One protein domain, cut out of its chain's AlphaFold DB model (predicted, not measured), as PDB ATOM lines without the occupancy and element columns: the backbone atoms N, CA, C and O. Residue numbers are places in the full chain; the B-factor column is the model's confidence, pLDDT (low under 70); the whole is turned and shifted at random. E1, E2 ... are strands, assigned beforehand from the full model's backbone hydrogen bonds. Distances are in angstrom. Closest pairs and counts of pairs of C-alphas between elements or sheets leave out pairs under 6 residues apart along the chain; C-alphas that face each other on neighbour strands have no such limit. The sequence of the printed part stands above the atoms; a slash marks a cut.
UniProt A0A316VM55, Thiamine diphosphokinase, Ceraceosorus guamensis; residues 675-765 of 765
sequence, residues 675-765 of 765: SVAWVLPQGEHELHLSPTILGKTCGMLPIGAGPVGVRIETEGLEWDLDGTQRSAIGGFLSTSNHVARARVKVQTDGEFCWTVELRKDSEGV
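Overview. This is residues 675 to 765 of the 765 residues of the protein "Thiamine diphosphokinase" of Ceraceosorus guamensis (UniProt A0A316VM55). This is a sandwich of two four-stranded, strongly twisted sheets, E1 E8 E3 E6 and E2 E7 E4 E5, set face to face and nearer together at the end that holds Leu 701, Val 710, Ser 727 and Phe 752. The link of residues 702 to 709 lies at one end of the long axis and the tail of residues 759 to 765 at the other. The 91 printed residues hold no named helix and eight strands, E1 to E8 in chain order, and the chain goes from sheet to sheet at each link but E4 to E5. Both sheets are antiparallel, and the class is all strand. The whole is compact, with a radius of gyration of the C-alphas of 12.9 A, and spans 43 by 21 by 20 A.

Along the chain. In the first sheet, E1 is residues 675 to 680, 15.9 A long, beginning with C-alpha 675 at (48.733, 2.189, -32.411). E8 is residues 752 to 758, 19.1 A, ending with C-alpha 758 at (53.339, 1.905, -32.584). E3, residues 694 to 701, spans 17.8 A and bends by 75 degrees at residue 697; E6, residues 734 to 738, spans 9.8 A. In the second sheet, E2 is residues 683 to 688 and E7 residues 743 to 748, each 16.5 A. E4, residues 710 to 715, spans 16.6 A from C-alpha 710 at (37.311, 21.141, -34.967), and E5, residues 722 to 727, spans 11.3 A.

Arrangement. E1 and E6 are the edge strands of the first sheet. E1 and E8 are antiparallel at 156 degrees, with N 676 and O 756 2.8 A apart. E8 and E3 stand at 159 degrees, with N 699 and O 755 at 2.8 A. E3 and E6 stand at 161 degrees, with N 700 and O 734 at 2.8 A. In the second sheet, with edge strands E2 and E5, E2 and E7 are antiparallel at 163 degrees, with N 685 and O 746 at 2.8 A. E7 and E4 stand at 156 degrees, with N 713 and O 747 at 2.8 A. E4 and E5 form a hairpin at 140 degrees, with N 710 and O 727 at 2.8 A. These N and O pairs are within hydrogen-bond range. Between the sheets, the closest C-alphas of E4 and E8 are those of Val 710 and Phe 752, 7.6 A. Those of E5 and E6 are Ser 727 and Ser 734, 7.4 A. E1 and E2 meet only through their link; E3 and E7, for instance, are apart.

Size, cuts and confidence. The C-alphas farthest apart are those of Pro 707 and Val 765, 43.2 A. The printed part has no cut and no long link. Its mean pLDDT is 88.1, and residues 763 to 765 are under 70.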
ATOM      1  N   SER A 675      49.042   0.771 -32.652       92.50
ATOM      2  CA  SER A 675      48.733   2.189 -32.411       92.50
ATOM      3  C   SER A 675      48.680   2.598 -30.941       92.50
ATOM      4  O   SER A 675      48.258   1.846 -30.063       92.50
ATOM      5  N   VAL A 676      49.055   3.853 -30.698       93.94
ATOM      6  CA  VAL A 676      48.864   4.577 -29.439       93.94
ATOM      7  C   VAL A 676      47.891   5.726 -29.688       93.94
ATOM      8  O   VAL A 676      48.061   6.475 -30.652       93.94
ATOM      9  N   ALA A 677      46.890   5.889 -28.821       94.31
ATOM     10  CA  ALA A 677      45.881   6.939 -28.950       94.31
ATOM     11  C   ALA A 677      45.580   7.644 -27.620       94.31
ATOM     12  O   ALA A 677      45.525   7.017 -26.562       94.31
ATOM     13  N   TRP A 678      45.357   8.956 -27.680       93.31
ATOM     14  CA  TRP A 678      44.940   9.794 -26.551       93.31
ATOM     15  C   TRP A 678      44.091  10.971 -27.038       93.31
ATOM     16  O   TRP A 678      43.970  11.205 -28.238       93.31
ATOM     17  N   VAL A 679      43.472  11.714 -26.121       91.25
ATOM     18  CA  VAL A 679      42.691  12.917 -26.456       91.25
ATOM     19  C   VAL A 679      43.526  14.161 -26.176       91.25
ATOM     20  O   VAL A 679      44.109  14.288 -25.100       91.25
ATOM     21  N   LEU A 680      43.567  15.076 -27.142       90.25
ATOM     22  CA  LEU A 680      44.116  16.416 -26.978       90.25
ATOM     23  C   LEU A 680      42.953  17.394 -26.745       90.25
ATOM     24  O   LEU A 680      42.054  17.461 -27.587       90.25
ATOM     25  N   PRO A 681      42.921  18.117 -25.608       87.69
ATOM     26  CA  PRO A 681      41.869  19.088 -25.323       87.69
ATOM     27  C   PRO A 681      42.038  20.383 -26.137       87.69
ATOM     28  O   PRO A 681      43.059  20.586 -26.789       87.69
ATOM     29  N   GLN A 682      41.075  21.303 -26.059       88.31
ATOM     30  CA  GLN A 682      41.198  22.639 -26.655       88.31
ATOM     31  C   GLN A 682      42.468  23.365 -26.157       88.31
ATOM     32  O   GLN A 682      42.716  23.429 -24.950       88.31
ATOM     33  N   GLY A 683      43.259  23.947 -27.070       89.31
ATOM     34  CA  GLY A 683      44.451  24.734 -26.730       89.31
ATOM     35  C   GLY A 683      45.656  24.543 -27.659       89.31
ATOM     36  O   GLY A 683      45.539  24.015 -28.763       89.31
ATOM     37  N   GLU A 684      46.818  25.007 -27.193       90.56
ATOM     38  CA  GLU A 684      48.134  24.792 -27.812       90.56
ATOM     39  C   GLU A 684      48.839  23.602 -27.140       90.56
ATOM     40  O   GLU A 684      48.945  23.551 -25.911       90.56
ATOM     41  N   HIS A 685      49.360  22.676 -27.943       90.81
ATOM     42  CA  HIS A 685      50.025  21.435 -27.538       90.81
ATOM     43  C   HIS A 685      51.379  21.285 -28.209       90.81
ATOM     44  O   HIS A 685      51.583  21.707 -29.352       90.81
ATOM     45  N   GLU A 686      52.287  20.607 -27.518       91.38
ATOM     46  CA  GLU A 686      53.605  20.284 -28.039       91.38
ATOM     47  C   GLU A 686      53.964  18.825 -27.737       91.38
ATOM     48  O   GLU A 686      54.192  18.455 -26.585       91.38
ATOM     49  N   LEU A 687      54.011  18.006 -28.789       90.50
ATOM     50  CA  LEU A 687      54.228  16.562 -28.730       90.50
ATOM     51  C   LEU A 687      55.685  16.244 -29.079       90.50
ATOM     52  O   LEU A 687      56.178  16.666 -30.129       90.50
ATOM     53  N   HIS A 688      56.382  15.510 -28.212       88.88
ATOM     54  CA  HIS A 688      57.788  15.114 -28.362       88.88
ATOM     55  C   HIS A 688      57.858  13.631 -28.763       88.88
ATOM     56  O   HIS A 688      58.380  12.774 -28.050       88.88
ATOM     57  N   LEU A 689      57.280  13.337 -29.930       87.62
ATOM     58  CA  LEU A 689      57.051  11.983 -30.434       87.62
ATOM     59  C   LEU A 689      58.374  11.263 -30.723       87.62
ATOM     60  O   LEU A 689      59.161  11.678 -31.578       87.62
ATOM     61  N   SER A 690      58.615  10.155 -30.019       84.56
ATOM     62  CA  SER A 690      59.883   9.435 -30.126       84.56
ATOM     63  C   SER A 690      59.931   8.478 -31.327       84.56
ATOM     64  O   SER A 690      59.206   7.483 -31.332       84.56
ATOM     65  N   PRO A 691      60.845   8.678 -32.298       82.12
ATOM     66  CA  PRO A 691      60.920   7.852 -33.504       82.12
ATOM     67  C   PRO A 691      61.536   6.462 -33.277       82.12
ATOM     68  O   PRO A 691      61.634   5.695 -34.232       82.12
ATOM     69  N   THR A 692      61.991   6.132 -32.062       81.75
ATOM     70  CA  THR A 692      62.469   4.780 -31.717       81.75
ATOM     71  C   THR A 692      61.327   3.831 -31.362       81.75
ATOM     72  O   THR A 692      61.503   2.622 -31.462       81.75
ATOM     73  N   ILE A 693      60.163   4.362 -30.973       83.44
ATOM     74  CA  ILE A 693      59.020   3.581 -30.469       83.44
ATOM     75  C   ILE A 693      57.726   3.910 -31.205       83.44
ATOM     76  O   ILE A 693      56.890   3.034 -31.404       83.44
ATOM     77  N   LEU A 694      57.554   5.154 -31.639       88.94
ATOM     78  CA  LEU A 694      56.429   5.538 -32.473       88.94
ATOM     79  C   LEU A 694      56.819   5.421 -33.947       88.94
ATOM     80  O   LEU A 694      57.963   5.673 -34.352       88.94
ATOM     81  N   GLY A 695      55.859   4.967 -34.743       87.25
ATOM     82  CA  GLY A 695      55.970   4.901 -36.189       87.25
ATOM     83  C   GLY A 695      55.877   6.287 -36.818       87.25
ATOM     84  O   GLY A 695      55.907   7.316 -36.139       87.25
ATOM     85  N   LYS A 696      55.789   6.323 -38.146       90.31
ATOM     86  CA  LYS A 696      55.644   7.597 -38.862       90.31
ATOM     87  C   LYS A 696      54.187   7.995 -38.990       90.31
ATOM     88  O   LYS A 696      53.904   9.188 -38.994       90.31
ATOM     89  N   THR A 697      53.282   7.030 -39.104       95.25
ATOM     90  CA  THR A 697      51.887   7.300 -39.449       95.25
ATOM     91  C   THR A 697      51.111   7.817 -38.240       95.25
ATOM     92  O   THR A 697      51.163   7.237 -37.159       95.25
ATOM     93  N   CYS A 698      50.358   8.899 -38.412       95.25
ATOM     94  CA  CYS A 698      49.497   9.498 -37.400       95.25
ATOM     95  C   CYS A 698      48.141   9.933 -37.977       95.25
ATOM     96  O   CYS A 698      47.919   9.976 -39.190       95.25
ATOM     97  N   GLY A 699      47.208  10.252 -37.084       94.81
ATOM     98  CA  GLY A 699      45.872  10.711 -37.431       94.81
ATOM     99  C   GLY A 699      45.238  11.555 -36.330       94.81
ATOM    100  O   GLY A 699      45.613  11.480 -35.161       94.81
ATOM    101  N   MET A 700      44.269  12.375 -36.730       93.88
ATOM    102  CA  MET A 700      43.588  13.351 -35.883       93.88
ATOM    103  C   MET A 700      42.081  13.159 -36.073       93.88
ATOM    104  O   MET A 700      41.526  13.464 -37.129       93.88
ATOM    105  N   LEU A 701      41.434  12.581 -35.062       91.94
ATOM    106  CA  LEU A 701      40.070  12.065 -35.117       91.94
ATOM    107  C   LEU A 701      39.147  12.917 -34.216       91.94
ATOM    108  O   LEU A 701      39.137  12.717 -33.001       91.94
ATOM    109  N   PRO A 702      38.352  13.856 -34.766       88.12
ATOM    110  CA  PRO A 702      37.456  14.754 -34.022       88.12
ATOM    111  C   PRO A 702      36.163  14.039 -33.569       88.12
ATOM    112  O   PRO A 702      35.042  14.477 -33.834       88.12
ATOM    113  N   ILE A 703      36.318  12.884 -32.921       79.69
ATOM    114  CA  ILE A 703      35.229  12.035 -32.430       79.69
ATOM    115  C   ILE A 703      34.614  12.705 -31.200       79.69
ATOM    116  O   ILE A 703      35.231  12.722 -30.146       79.69
ATOM    117  N   GLY A 704      33.398  13.240 -31.337       70.94
ATOM    118  CA  GLY A 704      32.688  13.956 -30.266       70.94
ATOM    119  C   GLY A 704      32.491  15.455 -30.521       70.94
ATOM    120  O   GLY A 704      31.648  16.068 -29.875       70.94
ATOM    121  N   ALA A 705      33.161  16.033 -31.522       70.94
ATOM    122  CA  ALA A 705      33.083  17.464 -31.857       70.94
ATOM    123  C   ALA A 705      31.786  17.918 -32.572       70.94
ATOM    124  O   ALA A 705      31.676  19.061 -33.023       70.94
ATOM    125  N   GLY A 706      30.803  17.023 -32.715       70.69
ATOM    126  CA  GLY A 706      29.550  17.292 -33.422       70.69
ATOM    127  C   GLY A 706      29.722  17.605 -34.921       70.69
ATOM    128  O   GLY A 706      30.799  17.417 -35.489       70.69
ATOM    129  N   PRO A 707      28.657  18.087 -35.592       73.00
ATOM    130  CA  PRO A 707      28.668  18.352 -37.035       73.00
ATOM    131  C   PRO A 707      29.450  19.615 -37.435       73.00
ATOM    132  O   PRO A 707      29.736  19.802 -38.613       73.00
ATOM    133  N   VAL A 708      29.790  20.490 -36.479       80.69
ATOM    134  CA  VAL A 708      30.577  21.711 -36.739       80.69
ATOM    135  C   VAL A 708      32.052  21.375 -36.975       80.69
ATOM    136  O   VAL A 708      32.701  22.013 -37.804       80.69
ATOM    137  N   GLY A 709      32.572  20.358 -36.280       87.19
ATOM    138  CA  GLY A 709      33.968  19.945 -36.375       87.19
ATOM    139  C   GLY A 709      34.960  20.918 -35.737       87.19
ATOM    140  O   GLY A 709      34.631  22.030 -35.319       87.19
ATOM    141  N   VAL A 710      36.216  20.490 -35.694       90.38
ATOM    142  CA  VAL A 710      37.311  21.141 -34.967       90.38
ATOM    143  C   VAL A 710      38.256  21.844 -35.939       90.38
ATOM    144  O   VAL A 710      38.652  21.266 -36.953       90.38
ATOM    145  N   ARG A 711      38.660  23.080 -35.639       93.75
ATOM    146  CA  ARG A 711      39.811  23.714 -36.287       93.75
ATOM    147  C   ARG A 711      41.085  23.144 -35.680       93.75
ATOM    148  O   ARG A 711      41.258  23.145 -34.460       93.75
ATOM    149  N   ILE A 712      41.980  22.690 -36.546       94.56
ATOM    150  CA  ILE A 712      43.268  22.122 -36.171       94.56
ATOM    151  C   ILE A 712      44.341  22.789 -37.033       94.56
ATOM    152  O   ILE A 712      44.238  22.806 -38.258       94.56
ATOM    153  N   GLU A 713      45.356  23.332 -36.374       96.00
ATOM    154  CA  GLU A 713      46.571  23.902 -36.955       96.00
ATOM    155  C   GLU A 713      47.760  23.065 -36.465       96.00
ATOM    156  O   GLU A 713      47.810  22.714 -35.283       96.00
ATOM    157  N   THR A 714      48.711  22.710 -37.334       96.00
ATOM    158  CA  THR A 714      49.892  21.916 -36.942       96.00
ATOM    159  C   THR A 714      51.198  22.484 -37.488       96.00
ATOM    160  O   THR A 714      51.225  23.158 -38.516       96.00
ATOM    161  N   GLU A 715      52.301  22.201 -36.792       95.31
ATOM    162  CA  GLU A 715      53.656  22.394 -37.317       95.31
ATOM    163  C   GLU A 715      54.515  21.155 -37.018       95.31
ATOM    164  O   GLU A 715      54.752  20.836 -35.850       95.31
ATOM    165  N   GLY A 716      55.046  20.502 -38.054       91.00
ATOM    166  CA  GLY A 716      55.952  19.353 -37.942       91.00
ATOM    167  C   GLY A 716      55.436  18.039 -38.534       91.00
ATOM    168  O   GLY A 716      56.115  17.019 -38.379       91.00
ATOM    169  N   LEU A 717      54.291  18.047 -39.214       94.94
ATOM    170  CA  LEU A 717      53.784  16.918 -39.997       94.94
ATOM    171  C   LEU A 717      54.213  17.007 -41.471       94.94
ATOM    172  O   LEU A 717      54.682  18.042 -41.937       94.94
ATOM    173  N   GLU A 718      54.084  15.904 -42.208       94.44
ATOM    174  CA  GLU A 718      54.300  15.880 -43.664       94.44
ATOM    175  C   GLU A 718      53.201  16.671 -44.388       94.44
ATOM    176  O   GLU A 718      53.488  17.435 -45.311       94.44
ATOM    177  N   TRP A 719      51.963  16.571 -43.892       95.19
ATOM    178  CA  TRP A 719      50.842  17.420 -44.290       95.19
ATOM    179  C   TRP A 719      50.381  18.248 -43.091       95.19
ATOM    180  O   TRP A 719      49.447  17.874 -42.380       95.19
ATOM    181  N   ASP A 720      51.074  19.361 -42.845       95.44
ATOM    182  CA  ASP A 720      50.681  20.313 -41.806       95.44
ATOM    183  C   ASP A 720      49.329  20.978 -42.125       95.44
ATOM    184  O   ASP A 720      49.054  21.351 -43.269       95.44
ATOM    185  N   LEU A 721      48.485  21.128 -41.101       93.88
ATOM    186  CA  LEU A 721      47.169  21.759 -41.206       93.88
ATOM    187  C   LEU A 721      47.265  23.260 -40.909       93.88
ATOM    188  O   LEU A 721      47.916  23.670 -39.951       93.88
ATOM    189  N   ASP A 722      46.576  24.082 -41.699       91.62
ATOM    190  CA  ASP A 722      46.603  25.552 -41.610       91.62
ATOM    191  C   ASP A 722      45.364  26.164 -40.925       91.62
ATOM    192  O   ASP A 722      45.177  27.381 -40.937       91.62
ATOM    193  N   GLY A 723      44.483  25.328 -40.364       86.75
ATOM    194  CA  GLY A 723      43.256  25.756 -39.691       86.75
ATOM    195  C   GLY A 723      42.145  26.286 -40.604       86.75
ATOM    196  O   GLY A 723      41.070  26.646 -40.106       86.75
ATOM    197  N   THR A 724      42.345  26.334 -41.927       86.69
ATOM    198  CA  THR A 724      41.323  26.834 -42.863       86.69
ATOM    199  C   THR A 724      40.147  25.867 -42.991       86.69
ATOM    200  O   THR A 724      38.990  26.295 -42.992       86.69
ATOM    201  N   GLN A 725      40.426  24.562 -43.029       86.88
ATOM    202  CA  GLN A 725      39.427  23.500 -43.094       86.88
ATOM    203  C   GLN A 725      39.169  22.904 -41.701       86.88
ATOM    204  O   GLN A 725      40.092  22.465 -41.015       86.88
ATOM    205  N   ARG A 726      37.898  22.861 -41.274       92.31
ATOM    206  CA  ARG A 726      37.503  22.142 -40.051       92.31
ATOM    207  C   ARG A 726      37.531  20.633 -40.289       92.31
ATOM    208  O   ARG A 726      37.017  20.151 -41.297       92.31
ATOM    209  N   SER A 727      38.092  19.902 -39.331       90.94
ATOM    210  CA  SER A 727      38.072  18.441 -39.294       90.94
ATOM    211  C   SER A 727      36.767  17.953 -38.660       90.94
ATOM    212  O   SER A 727      36.432  18.370 -37.552       90.94
ATOM    213  N   ALA A 728      36.032  17.066 -39.331       90.19
ATOM    214  CA  ALA A 728      34.734  16.565 -38.874       90.19
ATOM    215  C   ALA A 728      34.470  15.138 -39.375       90.19
ATOM    216  O   ALA A 728      34.854  14.781 -40.489       90.19
ATOM    217  N   ILE A 729      33.746  14.333 -38.593       84.94
ATOM    218  CA  ILE A 729      33.226  13.042 -39.069       84.94
ATOM    219  C   ILE A 729      32.220  13.302 -40.202       84.94
ATOM    220  O   ILE A 729      31.296  14.095 -40.046       84.94
ATOM    221  N   GLY A 730      32.424  12.660 -41.357       82.75
ATOM    222  CA  GLY A 730      31.675  12.941 -42.592       82.75
ATOM    223  C   GLY A 730      32.193  14.142 -43.400       82.75
ATOM    224  O   GLY A 730      31.676  14.409 -44.482       82.75
ATOM    225  N   GLY A 731      33.217  14.843 -42.903       86.56
ATOM    226  CA  GLY A 731      33.922  15.927 -43.585       86.56
ATOM    227  C   GLY A 731      35.403  15.602 -43.794       86.56
ATOM    228  O   GLY A 731      35.768  14.475 -44.127       86.56
ATOM    229  N   PHE A 732      36.269  16.602 -43.610       90.31
ATOM    230  CA  PHE A 732      37.718  16.414 -43.669       90.31
ATOM    231  C   PHE A 732      38.230  15.671 -42.432       90.31
ATOM    232  O   PHE A 732      37.823  15.972 -41.310       90.31
ATOM    233  N   LEU A 733      39.148  14.727 -42.637       91.94
ATOM    234  CA  LEU A 733      39.816  13.975 -41.580       91.94
ATOM    235  C   LEU A 733      41.291  13.810 -41.946       91.94
ATOM    236  O   LEU A 733      41.612  13.308 -43.021       91.94
ATOM    237  N   SER A 734      42.179  14.211 -41.038       92.69
ATOM    238  CA  SER A 734      43.618  13.965 -41.160       92.69
ATOM    239  C   SER A 734      43.893  12.522 -40.731       92.69
ATOM    240  O   SER A 734      44.041  12.231 -39.545       92.69
ATOM    241  N   THR A 735      43.891  11.598 -41.688       93.19
ATOM    242  CA  THR A 735      44.247  10.184 -41.502       93.19
ATOM    243  C   THR A 735      45.346   9.802 -42.486       93.19
ATOM    244  O   THR A 735      45.464  10.406 -43.550       93.19
ATOM    245  N   SER A 736      46.189   8.834 -42.111       94.06
ATOM    246  CA  SER A 736      47.415   8.504 -42.861       94.06
ATOM    247  C   SER A 736      48.359   9.705 -43.051       94.06
ATOM    248  O   SER A 736      49.113   9.754 -44.018       94.06
ATOM    249  N   ASN A 737      48.328  10.669 -42.126       95.44
ATOM    250  CA  ASN A 737      49.301  11.759 -42.079       95.44
ATOM    251  C   ASN A 737      50.615  11.225 -41.483       95.44
ATOM    252  O   ASN A 737      50.609  10.173 -40.848       95.44
ATOM    253  N   HIS A 738      51.740  11.910 -41.671       94.69
ATOM    254  CA  HIS A 738      53.039  11.447 -41.183       94.69
ATOM    255  C   HIS A 738      53.718  12.465 -40.261       94.69
ATOM    256  O   HIS A 738      53.723  13.668 -40.518       94.69
ATOM    257  N   VAL A 739      54.381  11.967 -39.219       91.94
ATOM    258  CA  VAL A 739      55.252  12.743 -38.330       91.94
ATOM    259  C   VAL A 739      56.577  13.028 -39.047       91.94
ATOM    260  O   VAL A 739      57.434  12.153 -39.171       91.94
ATOM    261  N   ALA A 740      56.760  14.264 -39.523       89.44
ATOM    262  CA  ALA A 740      57.969  14.687 -40.236       89.44
ATOM    263  C   ALA A 740      59.074  15.212 -39.297       89.44
ATOM    264  O   ALA A 740      60.255  15.208 -39.656       89.44
ATOM    265  N   ARG A 741      58.714  15.663 -38.089       86.62
ATOM    266  CA  ARG A 741      59.635  16.147 -37.049       86.62
ATOM    267  C   ARG A 741      59.317  15.491 -35.706       86.62
ATOM    268  O   ARG A 741      58.156  15.345 -35.354       86.62
ATOM    269  N   ALA A 742      60.345  15.201 -34.904       81.50
ATOM    270  CA  ALA A 742      60.178  14.659 -33.546       81.50
ATOM    271  C   ALA A 742      59.438  15.610 -32.577       81.50
ATOM    272  O   ALA A 742      58.948  15.181 -31.539       81.50
ATOM    273  N   ARG A 743      59.358  16.905 -32.911       89.75
ATOM    274  CA  ARG A 743      58.547  17.906 -32.212       89.75
ATOM    275  C   ARG A 743      57.417  18.334 -33.142       89.75
ATOM    276  O   ARG A 743      57.685  19.013 -34.134       89.75
ATOM    277  N   VAL A 744      56.191  17.952 -32.797       92.94
ATOM    278  CA  VAL A 744      54.962  18.375 -33.480       92.94
ATOM    279  C   VAL A 744      54.245  19.373 -32.582       92.94
ATOM    280  O   VAL A 744      53.977  19.082 -31.417       92.94
ATOM    281  N   LYS A 745      53.922  20.552 -33.111       93.50
ATOM    282  CA  LYS A 745      52.993  21.476 -32.454       93.50
ATOM    283  C   LYS A 745      51.595  21.251 -32.998       93.50
ATOM    284  O   LYS A 745      51.439  21.039 -34.199       93.50
ATOM    285  N   VAL A 746      50.599  21.365 -32.131       94.12
ATOM    286  CA  VAL A 746      49.187  21.364 -32.518       94.12
ATOM    287  C   VAL A 746      48.484  22.509 -31.805       94.12
ATOM    288  O   VAL A 746      48.632  22.663 -30.599       94.12
ATOM    289  N   GLN A 747      47.694  23.292 -32.524       93.75
ATOM    290  CA  GLN A 747      46.786  24.281 -31.956       93.75
ATOM    291  C   GLN A 747      45.363  23.946 -32.396       93.75
ATOM    292  O   GLN A 747      45.122  23.645 -33.564       93.75
ATOM    293  N   THR A 748      44.415  23.943 -31.460       91.56
ATOM    294  CA  THR A 748      43.058  23.477 -31.755       91.56
ATOM    295  C   THR A 748      41.968  24.195 -30.963       91.56
ATOM    296  O   THR A 748      42.167  24.567 -29.804       91.56
ATOM    297  N   ASP A 749      40.813  24.413 -31.606       90.06
ATOM    298  CA  ASP A 749      39.662  25.117 -31.020       90.06
ATOM    299  C   ASP A 749      38.633  24.204 -30.333       90.06
ATOM    300  O   ASP A 749      37.661  24.714 -29.778       90.06
ATOM    301  N   GLY A 750      38.881  22.895 -30.293       87.56
ATOM    302  CA  GLY A 750      38.059  21.883 -29.631       87.56
ATOM    303  C   GLY A 750      38.851  20.593 -29.423       87.56
ATOM    304  O   GLY A 750      40.008  20.498 -29.826       87.56
ATOM    305  N   GLU A 751      38.263  19.602 -28.766       87.69
ATOM    306  CA  GLU A 751      38.964  18.362 -28.441       87.69
ATOM    307  C   GLU A 751      38.958  17.367 -29.612       87.69
ATOM    308  O   GLU A 751      38.015  17.295 -30.402       87.69
ATOM    309  N   PHE A 752      40.015  16.562 -29.736       91.38
ATOM    310  CA  PHE A 752      40.073  15.473 -30.714       91.38
ATOM    311  C   PHE A 752      40.974  14.331 -30.221       91.38
ATOM    312  O   PHE A 752      41.869  14.525 -29.396       91.38
ATOM    313  N   CYS A 753      40.754  13.120 -30.730       92.38
ATOM    314  CA  CYS A 753      41.624  11.981 -30.467       92.38
ATOM    315  C   CYS A 753      42.826  12.002 -31.423       92.38
ATOM    316  O   CYS A 753      42.676  11.880 -32.640       92.38
ATOM    317  N   TRP A 754      44.022  12.164 -30.867       93.81
ATOM    318  CA  TRP A 754      45.279  11.940 -31.567       93.81
ATOM    319  C   TRP A 754      45.594  10.442 -31.571       93.81
ATOM    320  O   TRP A 754      45.508   9.784 -30.532       93.81
ATOM    321  N   THR A 755      46.007   9.911 -32.719       94.75
ATOM    322  CA  THR A 755      46.519   8.542 -32.847       94.75
ATOM    323  C   THR A 755      47.832   8.533 -33.618       94.75
ATOM    324  O   THR A 755      48.028   9.306 -34.553       94.75
ATOM    325  N   VAL A 756      48.736   7.633 -33.245       94.75
ATOM    326  CA  VAL A 756      50.036   7.432 -33.894       94.75
ATOM    327  C   VAL A 756      50.394   5.951 -33.886       94.75
ATOM    328  O   VAL A 756      50.044   5.219 -32.965       94.75
ATOM    329  N   GLU A 757      51.042   5.505 -34.950       93.50
ATOM    330  CA  GLU A 757      51.555   4.152 -35.140       93.50
ATOM    331  C   GLU A 757      52.510   3.753 -34.001       93.50
ATOM    332  O   GLU A 757      53.346   4.549 -33.568       93.50
ATOM    333  N   LEU A 758      52.398   2.514 -33.523       91.31
ATOM    334  CA  LEU A 758      53.339   1.905 -32.584       91.31
ATOM    335  C   LEU A 758      54.315   1.027 -33.376       91.31
ATOM    336  O   LEU A 758      53.881   0.144 -34.113       91.31
ATOM    337  N   ARG A 759      55.624   1.248 -33.227       89.19
ATOM    338  CA  ARG A 759      56.637   0.371 -33.834       89.19
ATOM    339  C   ARG A 759      56.645  -0.992 -33.170       89.19
ATOM    340  O   ARG A 759      56.384  -1.129 -31.973       89.19
ATOM    341  N   LYS A 760      57.033  -1.990 -33.954       87.06
ATOM    342  CA  LYS A 760      57.299  -3.341 -33.465       87.06
ATOM    343  C   LYS A 760      58.590  -3.360 -32.654       87.06
ATOM    344  O   LYS A 760      59.569  -2.707 -33.016       87.06
ATOM    345  N   ASP A 761      58.639  -4.186 -31.617       78.38
ATOM    346  CA  ASP A 761      59.830  -4.442 -30.801       78.38
ATOM    347  C   ASP A 761      61.009  -4.991 -31.641       78.38
ATOM    348  O   ASP A 761      62.160  -4.901 -31.217       78.38
ATOM    349  N   SER A 762      60.737  -5.552 -32.828       70.50
ATOM    350  CA  SER A 762      61.734  -5.991 -33.820       70.50
ATOM    351  C   SER A 762      62.313  -4.861 -34.685       70.50
ATOM    352  O   SER A 762      63.294  -5.080 -35.389       70.50
ATOM    353  N   GLU A 763      61.690  -3.681 -34.680       63.22
ATOM    354  CA  GLU A 763      62.069  -2.494 -35.468       63.22
ATOM    355  C   GLU A 763      62.692  -1.383 -34.601       63.22
ATOM    356  O   GLU A 763      63.087  -0.329 -35.115       63.22
ATOM    357  N   GLY A 764      62.764  -1.607 -33.283       52.78
ATOM    358  CA  GLY A 764      63.558  -0.815 -32.351       52.78
ATOM    359  C   GLY A 764      65.036  -1.202 -32.436       52.78
ATOM    360  O   GLY A 764      65.369  -2.387 -32.381       52.78
ATOM    361  N   VAL A 765      65.898  -0.193 -32.583       36.47
ATOM    362  CA  VAL A 765      67.371  -0.310 -32.553       36.47
ATOM    363  C   VAL A 765      67.865  -0.397 -31.113       36.47
ATOM    364  O   VAL A 765      67.383   0.431 -30.306       36.47
TER     365      VAL A 765